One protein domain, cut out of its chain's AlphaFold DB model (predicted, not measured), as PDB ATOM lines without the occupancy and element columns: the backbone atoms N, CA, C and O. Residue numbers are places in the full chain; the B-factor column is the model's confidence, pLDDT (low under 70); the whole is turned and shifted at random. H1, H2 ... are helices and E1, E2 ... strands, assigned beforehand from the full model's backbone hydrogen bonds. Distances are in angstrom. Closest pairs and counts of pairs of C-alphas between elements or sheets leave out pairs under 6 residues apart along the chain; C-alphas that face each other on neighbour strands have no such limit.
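This is residues 5 to 69 of the 811 residues of an uncharacterized protein of Massariosphaeria phaeospora (UniProt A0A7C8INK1). A long single helix, H1, ends at a small loose head of short helix H2, a long loop and hairpin E1 and E2; H1's free residues 5 to 32 stick out. The printed part has 65 residues, mostly helix, ordered H1, H2, E1, E2, with an antiparallel sheet, E1 - E2. It is extended, radius of gyration of the C-alphas 19.3 A, spanning 64 by 19 by 18 A.

E1, residues 60 to 63, and E2, residues 66 to 68, form a hairpin; N 60 and O 68, 2.9 A apart, are within hydrogen-bond range. H2, residues 40 to 46, and H1, residues 5 to 37, are close but not clearly touching; their closest C-alphas, Thr 36 and His 42, are 6.8 A apart. H1 and E1 are apart. Every O i to N i+4 pair is within hydrogen-bond range in H2, 27 of 29 in H1.

H1 is 46.8 A long, from C-alpha 5 at (161.213, 105.652, 172.212). E2 ends at C-alpha 68, (137.928, 122.202, 210.151).

The farthest C-alphas, Leu 5 and Thr 52, are 64.1 A apart. The link H2 to E1 is long. The printed part has no cut; no printed residue is under 70.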
ATOM      1  N   LEU A   5     161.055 104.326 171.625       78.88
ATOM      2  CA  LEU A   5     161.213 105.652 172.212       78.88
ATOM      3  C   LEU A   5     159.873 106.324 172.567       78.88
ATOM      4  O   LEU A   5     159.764 106.935 173.632       78.88
ATOM      5  N   ASP A   6     158.837 106.164 171.738       82.56
ATOM      6  CA  ASP A   6     157.515 106.768 171.971       82.56
ATOM      7  C   ASP A   6     156.814 106.130 173.175       82.56
ATOM      8  O   ASP A   6     156.170 106.810 173.981       82.56
ATOM      9  N   VAL A   7     156.996 104.819 173.351       83.81
ATOM     10  CA  VAL A   7     156.452 104.077 174.495       83.81
ATOM     11  C   VAL A   7     157.163 104.491 175.787       83.81
ATOM     12  O   VAL A   7     156.501 104.750 176.792       83.81
ATOM     13  N   ALA A   8     158.494 104.632 175.764       85.06
ATOM     14  CA  ALA A   8     159.271 105.063 176.926       85.06
ATOM     15  C   ALA A   8     158.940 106.505 177.359       85.06
ATOM     16  O   ALA A   8     158.755 106.763 178.550       85.06
ATOM     17  N   SER A   9     158.794 107.428 176.401       86.81
ATOM     18  CA  SER A   9     158.392 108.821 176.654       86.81
ATOM     19  C   SER A   9     156.986 108.918 177.259       86.81
ATOM     20  O   SER A   9     156.753 109.631 178.245       86.81
ATOM     21  N   THR A  10     156.050 108.126 176.730       91.12
ATOM     22  CA  THR A  10     154.674 108.064 177.236       91.12
ATOM     23  C   THR A  10     154.641 107.537 178.672       91.12
ATOM     24  O   THR A  10     154.016 108.152 179.537       91.12
ATOM     25  N   ILE A  11     155.365 106.452 178.970       92.19
ATOM     26  CA  ILE A  11     155.455 105.891 180.329       92.19
ATOM     27  C   ILE A  11     156.081 106.902 181.300       92.19
ATOM     28  O   ILE A  11     155.544 107.109 182.389       92.19
ATOM     29  N   GLY A  12     157.165 107.579 180.903       93.62
ATOM     30  CA  GLY A  12     157.816 108.602 181.727       93.62
ATOM     31  C   GLY A  12     156.879 109.758 182.093       93.62
ATOM     32  O   GLY A  12     156.839 110.180 183.249       93.62
ATOM     33  N   THR A  13     156.058 110.209 181.142       94.69
ATOM     34  CA  THR A  13     155.071 111.279 181.360       94.69
ATOM     35  C   THR A  13     153.979 110.856 182.347       94.69
ATOM     36  O   THR A  13     153.637 111.623 183.247       94.69
ATOM     37  N   TRP A  14     153.465 109.625 182.247       96.69
ATOM     38  CA  TRP A  14     152.452 109.113 183.179       96.69
ATOM     39  C   TRP A  14     152.992 108.893 184.592       96.69
ATOM     40  O   TRP A  14     152.300 109.210 185.560       96.69
ATOM     41  N   VAL A  15     154.232 108.412 184.737       96.19
ATOM     42  CA  VAL A  15     154.886 108.289 186.051       96.19
ATOM     43  C   VAL A  15     155.087 109.666 186.681       96.19
ATOM     44  O   VAL A  15     154.767 109.853 187.854       96.19
ATOM     45  N   ALA A  16     155.550 110.652 185.906       96.25
ATOM     46  CA  ALA A  16     155.693 112.024 186.382       96.25
ATOM     47  C   ALA A  16     154.341 112.634 186.793       96.25
ATOM     48  O   ALA A  16     154.241 113.232 187.864       96.25
ATOM     49  N   ALA A  17     153.285 112.432 185.997       96.88
ATOM     50  CA  ALA A  17     151.934 112.886 186.320       96.88
ATOM     51  C   ALA A  17     151.402 112.228 187.604       96.88
ATOM     52  O   ALA A  17     150.863 112.915 188.472       96.88
ATOM     53  N   PHE A  18     151.606 110.919 187.770       96.69
ATOM     54  CA  PHE A  18     151.227 110.202 188.985       96.69
ATOM     55  C   PHE A  18     151.971 110.735 190.217       96.69
ATOM     56  O   PHE A  18     151.339 111.053 191.224       96.69
ATOM     57  N   LEU A  19     153.294 110.914 190.131       96.75
ATOM     58  CA  LEU A  19     154.093 111.494 191.215       96.75
ATOM     59  C   LEU A  19     153.667 112.930 191.544       96.75
ATOM     60  O   LEU A  19     153.617 113.289 192.719       96.75
ATOM     61  N   ALA A  20     153.305 113.736 190.542       96.50
ATOM     62  CA  ALA A  20     152.796 115.089 190.751       96.50
ATOM     63  C   ALA A  20     151.456 115.089 191.505       96.50
ATOM     64  O   ALA A  20     151.278 115.873 192.437       96.50
ATOM     65  N   VAL A  21     150.537 114.178 191.168       96.81
ATOM     66  CA  VAL A  21     149.263 114.004 191.890       96.81
ATOM     67  C   VAL A  21     149.511 113.542 193.330       96.81
ATOM     68  O   VAL A  21     148.929 114.102 194.260       96.81
ATOM     69  N   VAL A  22     150.414 112.580 193.543       96.00
ATOM     70  CA  VAL A  22     150.790 112.113 194.888       96.00
ATOM     71  C   VAL A  22     151.437 113.232 195.705       96.00
ATOM     72  O   VAL A  22     151.100 113.395 196.872       96.00
ATOM     73  N   ALA A  23     152.313 114.049 195.120       96.50
ATOM     74  CA  ALA A  23     152.905 115.195 195.811       96.50
ATOM     75  C   ALA A  23     151.847 116.256 196.166       96.50
ATOM     76  O   ALA A  23     151.833 116.776 197.285       96.50
ATOM     77  N   LEU A  24     150.921 116.540 195.246       96.12
ATOM     78  CA  LEU A  24     149.846 117.508 195.452       96.12
ATOM     79  C   LEU A  24     148.913 117.082 196.597       96.12
ATOM     80  O   LEU A  24     148.679 117.853 197.525       96.12
ATOM     81  N   PHE A  25     148.406 115.850 196.586       95.94
ATOM     82  CA  PHE A  25     147.461 115.398 197.614       95.94
ATOM     83  C   PHE A  25     148.142 114.871 198.880       95.94
ATOM     84  O   PHE A  25     147.609 115.059 199.971       95.94
ATOM     85  N   GLY A  26     149.310 114.242 198.761       95.31
ATOM     86  CA  GLY A  26     150.029 113.609 199.868       95.31
ATOM     87  C   GLY A  26     150.912 114.560 200.675       95.31
ATOM     88  O   GLY A  26     151.084 114.342 201.871       95.31
ATOM     89  N   ILE A  27     151.439 115.629 200.065       94.75
ATOM     90  CA  ILE A  27     152.298 116.606 200.757       94.75
ATOM     91  C   ILE A  27     151.569 117.943 200.902       94.75
ATOM     92  O   ILE A  27     151.418 118.444 202.020       94.75
ATOM     93  N   LEU A  28     151.076 118.516 199.796       96.06
ATOM     94  CA  LEU A  28     150.484 119.858 199.822       96.06
ATOM     95  C   LEU A  28     149.153 119.885 200.589       96.06
ATOM     96  O   LEU A  28     148.918 120.815 201.357       96.06
ATOM     97  N   GLY A  29     148.317 118.853 200.443       94.38
ATOM     98  CA  GLY A  29     147.057 118.707 201.179       94.38
ATOM     99  C   GLY A  29     147.240 118.763 202.706       94.38
ATOM    100  O   GLY A  29     146.739 119.697 203.338       94.38
ATOM    101  N   PRO A  30     147.992 117.826 203.319       94.31
ATOM    102  CA  PRO A  30     148.278 117.842 204.753       94.31
ATOM    103  C   PRO A  30     148.972 119.122 205.226       94.31
ATOM    104  O   PRO A  30     148.648 119.621 206.302       94.31
ATOM    105  N   TRP A  31     149.879 119.693 204.425       95.12
ATOM    106  CA  TRP A  31     150.542 120.954 204.763       95.12
ATOM    107  C   TRP A  31     149.565 122.138 204.807       95.12
ATOM    108  O   TRP A  31     149.602 122.927 205.754       95.12
ATOM    109  N   LEU A  32     148.653 122.249 203.833       95.06
ATOM    110  CA  LEU A  32     147.602 123.270 203.826       95.06
ATOM    111  C   LEU A  32     146.656 123.092 205.013       95.06
ATOM    112  O   LEU A  32     146.368 124.070 205.700       95.06
ATOM    113  N   ILE A  33     146.237 121.857 205.307       93.94
ATOM    114  CA  ILE A  33     145.420 121.551 206.489       93.94
ATOM    115  C   ILE A  33     146.158 122.006 207.749       93.94
ATOM    116  O   ILE A  33     145.629 122.819 208.501       93.94
ATOM    117  N   TRP A  34     147.408 121.595 207.946       94.25
ATOM    118  CA  TRP A  34     148.210 121.988 209.105       94.25
ATOM    119  C   TRP A  34     148.383 123.509 209.235       94.25
ATOM    120  O   TRP A  34     148.241 124.062 210.328       94.25
ATOM    121  N   ARG A  35     148.612 124.217 208.122       94.81
ATOM    122  CA  ARG A  35     148.681 125.684 208.101       94.81
ATOM    123  C   ARG A  35     147.344 126.317 208.484       94.81
ATOM    124  O   ARG A  35     147.335 127.284 209.243       94.81
ATOM    125  N   THR A  36     146.222 125.780 208.001       92.75
ATOM    126  CA  THR A  36     144.887 126.263 208.388       92.75
ATOM    127  C   THR A  36     144.582 125.995 209.859       92.75
ATOM    128  O   THR A  36     144.060 126.891 210.517       92.75
ATOM    129  N   LEU A  37     144.993 124.843 210.407       93.19
ATOM    130  CA  LEU A  37     144.859 124.513 211.831       93.19
ATOM    131  C   LEU A  37     145.649 125.478 212.726       93.19
ATOM    132  O   LEU A  37     145.218 125.805 213.824       93.19
ATOM    133  N   ARG A  38     146.790 125.986 212.248       94.00
ATOM    134  CA  ARG A  38     147.599 126.987 212.964       94.00
ATOM    135  C   ARG A  38     147.170 128.434 212.740       94.00
ATOM    136  O   ARG A  38     147.756 129.329 213.345       94.00
ATOM    137  N   SER A  39     146.198 128.687 211.867       95.31
ATOM    138  CA  SER A  39     145.721 130.052 211.641       95.31
ATOM    139  C   SER A  39     145.080 130.613 212.912       95.31
ATOM    140  O   SER A  39     144.377 129.896 213.623       95.31
ATOM    141  N   GLU A  40     145.281 131.905 213.187       94.81
ATOM    142  CA  GLU A  40     144.686 132.564 214.362       94.81
ATOM    143  C   GLU A  40     143.169 132.404 214.396       94.81
ATOM    144  O   GLU A  40     142.594 132.156 215.450       94.81
ATOM    145  N   ARG A  41     142.537 132.455 213.219       95.50
ATOM    146  CA  ARG A  41     141.111 132.198 213.049       95.50
ATOM    147  C   ARG A  41     140.712 130.806 213.537       95.50
ATOM    148  O   ARG A  41     139.699 130.688 214.214       95.50
ATOM    149  N   HIS A  42     141.460 129.760 213.188       95.31
ATOM    150  CA  HIS A  42     141.127 128.400 213.616       95.31
ATOM    151  C   HIS A  42     141.255 128.247 215.130       95.31
ATOM    152  O   HIS A  42     140.302 127.807 215.763       95.31
ATOM    153  N   VAL A  43     142.376 128.702 215.701       95.69
ATOM    154  CA  VAL A  43     142.620 128.655 217.151       95.69
ATOM    155  C   VAL A  43     141.543 129.431 217.915       95.69
ATOM    156  O   VAL A  43     141.020 128.950 218.915       95.69
ATOM    157  N   ALA A  44     141.163 130.607 217.415       96.12
ATOM    158  CA  ALA A  44     140.127 131.426 218.025       96.12
ATOM    159  C   ALA A  44     138.737 130.766 217.945       96.12
ATOM    160  O   ALA A  44     137.987 130.821 218.912       96.12
ATOM    161  N   ILE A  45     138.391 130.111 216.827       96.25
ATOM    162  CA  ILE A  45     137.116 129.380 216.687       96.25
ATOM    163  C   ILE A  45     137.091 128.114 217.551       96.25
ATOM    164  O   ILE A  45     136.036 127.728 218.049       96.25
ATOM    165  N   GLU A  46     138.228 127.441 217.709       95.12
ATOM    166  CA  GLU A  46     138.353 126.257 218.561       95.12
ATOM    167  C   GLU A  46     138.167 126.599 220.045       95.12
ATOM    168  O   GLU A  46     137.602 125.798 220.785       95.12
ATOM    169  N   ALA A  47     138.552 127.813 220.456       95.00
ATOM    170  CA  ALA A  47     138.347 128.323 221.809       95.00
ATOM    171  C   ALA A  47     136.891 128.729 222.127       95.00
ATOM    172  O   ALA A  47     136.586 129.011 223.287       95.00
ATOM    173  N   ILE A  48     135.996 128.781 221.129       96.19
ATOM    174  CA  ILE A  48     134.581 129.110 221.344       96.19
ATOM    175  C   ILE A  48     133.855 127.920 221.981       96.19
ATOM    176  O   ILE A  48     133.847 126.814 221.439       96.19
ATOM    177  N   ASP A  49     133.170 128.190 223.088       95.19
ATOM    178  CA  ASP A  49     132.340 127.243 223.823       95.19
ATOM    179  C   ASP A  49     130.863 127.398 223.419       95.19
ATOM    180  O   ASP A  49     130.110 128.172 224.012       95.19
ATOM    181  N   ASP A  50     130.448 126.696 222.362       94.81
ATOM    182  CA  ASP A  50     129.062 126.677 221.874       94.81
ATOM    183  C   ASP A  50     128.488 125.256 221.911       94.81
ATOM    184  O   ASP A  50     128.440 124.561 220.893       94.81
ATOM    185  N   GLU A  51     128.044 124.829 223.097       91.38
ATOM    186  CA  GLU A  51     127.433 123.508 223.327       91.38
ATOM    187  C   GLU A  51     126.225 123.234 222.412       91.38
ATOM    188  O   GLU A  51     125.946 122.090 222.062       91.38
ATOM    189  N   THR A  52     125.503 124.284 222.012       91.12
ATOM    190  CA  THR A  52     124.276 124.189 221.209       91.12
ATOM    191  C   THR A  52     124.526 124.209 219.701       91.12
ATOM    192  O   THR A  52     123.602 123.943 218.937       91.12
ATOM    193  N   HIS A  53     125.755 124.513 219.265       93.88
ATOM    194  CA  HIS A  53     126.128 124.685 217.853       93.88
ATOM    195  C   HIS A  53     125.240 125.678 217.081       93.88
ATOM    196  O   HIS A  53     125.041 125.549 215.867       93.88
ATOM    197  N   GLU A  54     124.688 126.663 217.786       94.12
ATOM    198  CA  GLU A  54     123.787 127.668 217.223       94.12
ATOM    199  C   GLU A  54     124.575 128.752 216.482       94.12
ATOM    200  O   GLU A  54     124.238 129.126 215.353       94.12
ATOM    201  N   PHE A  55     125.685 129.186 217.080       95.75
ATOM    202  CA  PHE A  55     126.566 130.218 216.546       95.75
ATOM    203  C   PHE A  55     127.718 129.613 215.746       95.75
ATOM    204  O   PHE A  55     128.141 130.176 214.736       95.75
ATOM    205  N   VAL A  56     128.228 128.450 216.154       96.38
ATOM    206  CA  VAL A  56     129.324 127.748 215.479       96.38
ATOM    207  C   VAL A  56     128.819 126.414 214.945       96.38
ATOM    208  O   VAL A  56     128.725 125.421 215.665       96.38
ATOM    209  N   LYS A  57     128.536 126.372 213.640       95.62
ATOM    210  CA  LYS A  57     128.089 125.144 212.977       95.62
ATOM    211  C   LYS A  57     129.203 124.103 212.956       95.62
ATOM    212  O   LYS A  57     130.362 124.434 212.678       95.62
ATOM    213  N   GLY A  58     128.811 122.845 213.167       89.94
ATOM    214  CA  GLY A  58     129.694 121.684 213.075       89.94
ATOM    215  C   GLY A  58     130.512 121.697 211.782       89.94
ATOM    216  O   GLY A  58     129.968 121.856 210.688       89.94
ATOM    217  N   GLY A  59     131.834 121.600 211.930       92.75
ATOM    218  CA  GLY A  59     132.777 121.493 210.821       92.75
ATOM    219  C   GLY A  59     132.965 120.049 210.354       92.75
ATOM    220  O   GLY A  59     132.323 119.126 210.852       92.75
ATOM    221  N   ILE A  60     133.898 119.839 209.427       94.38
ATOM    222  CA  ILE A  60     134.309 118.497 209.004       94.38
ATOM    223  C   ILE A  60     135.345 117.982 210.004       94.38
ATOM    224  O   ILE A  60     136.433 118.551 210.130       94.38
ATOM    225  N   THR A  61     135.009 116.916 210.726       94.62
ATOM    226  CA  THR A  61     135.942 116.217 211.617       94.62
ATOM    227  C   THR A  61     136.946 115.451 210.773       94.62
ATOM    228  O   THR A  61     136.579 114.478 210.120       94.62
ATOM    229  N   ILE A  62     138.208 115.880 210.770       93.00
ATOM    230  CA  ILE A  62     139.260 115.111 210.096       93.00
ATOM    231  C   ILE A  62     139.792 114.065 211.071       93.00
ATOM    232  O   ILE A  62     139.870 112.887 210.734       93.00
ATOM    233  N   TRP A  63     140.197 114.499 212.272       91.12
ATOM    234  CA  TRP A  63     140.884 113.679 213.278       91.12
ATOM    235  C   TRP A  63     140.104 113.710 214.600       91.12
ATOM    236  O   TRP A  63     139.249 114.575 214.804       91.12
ATOM    237  N   ARG A  64     140.392 112.782 215.525       87.69
ATOM    238  CA  ARG A  64     139.772 112.777 216.863       87.69
ATOM    239  C   ARG A  64     140.081 114.096 217.579       87.69
ATOM    240  O   ARG A  64     141.221 114.333 217.954       87.69
ATOM    241  N   GLY A  65     139.059 114.935 217.741       85.75
ATOM    242  CA  GLY A  65     139.157 116.240 218.401       85.75
ATOM    243  C   GLY A  65     139.410 117.435 217.475       85.75
ATOM    244  O   GLY A  65     139.269 118.561 217.929       85.75
ATOM    245  N   THR A  66     139.698 117.238 216.183       89.94
ATOM    246  CA  THR A  66     139.999 118.346 215.257       89.94
ATOM    247  C   THR A  66     138.935 118.467 214.172       89.94
ATOM    248  O   THR A  66     138.711 117.547 213.380       89.94
ATOM    249  N   THR A  67     138.299 119.635 214.104       92.44
ATOM    250  CA  THR A  67     137.219 119.937 213.149       92.44
ATOM    251  C   THR A  67     137.559 121.188 212.360       92.44
ATOM    252  O   THR A  67     137.765 122.252 212.937       92.44
ATOM    253  N   ILE A  68     137.607 121.079 211.037       93.75
ATOM    254  CA  ILE A  68     137.928 122.202 210.151       93.75
ATOM    255  C   ILE A  68     136.679 122.743 209.459       93.75
ATOM    256  O   ILE A  68     135.614 122.135 209.509       93.75
ATOM    257  N   PHE A  69     136.811 123.902 208.812       91.50
ATOM    258  CA  PHE A  69     135.723 124.559 208.077       91.50
ATOM    259  C   PHE A  69     134.460 124.828 208.914       91.50
ATOM    260  O   PHE A  69     133.351 124.873 208.381       91.50
TER     261      PHE A  69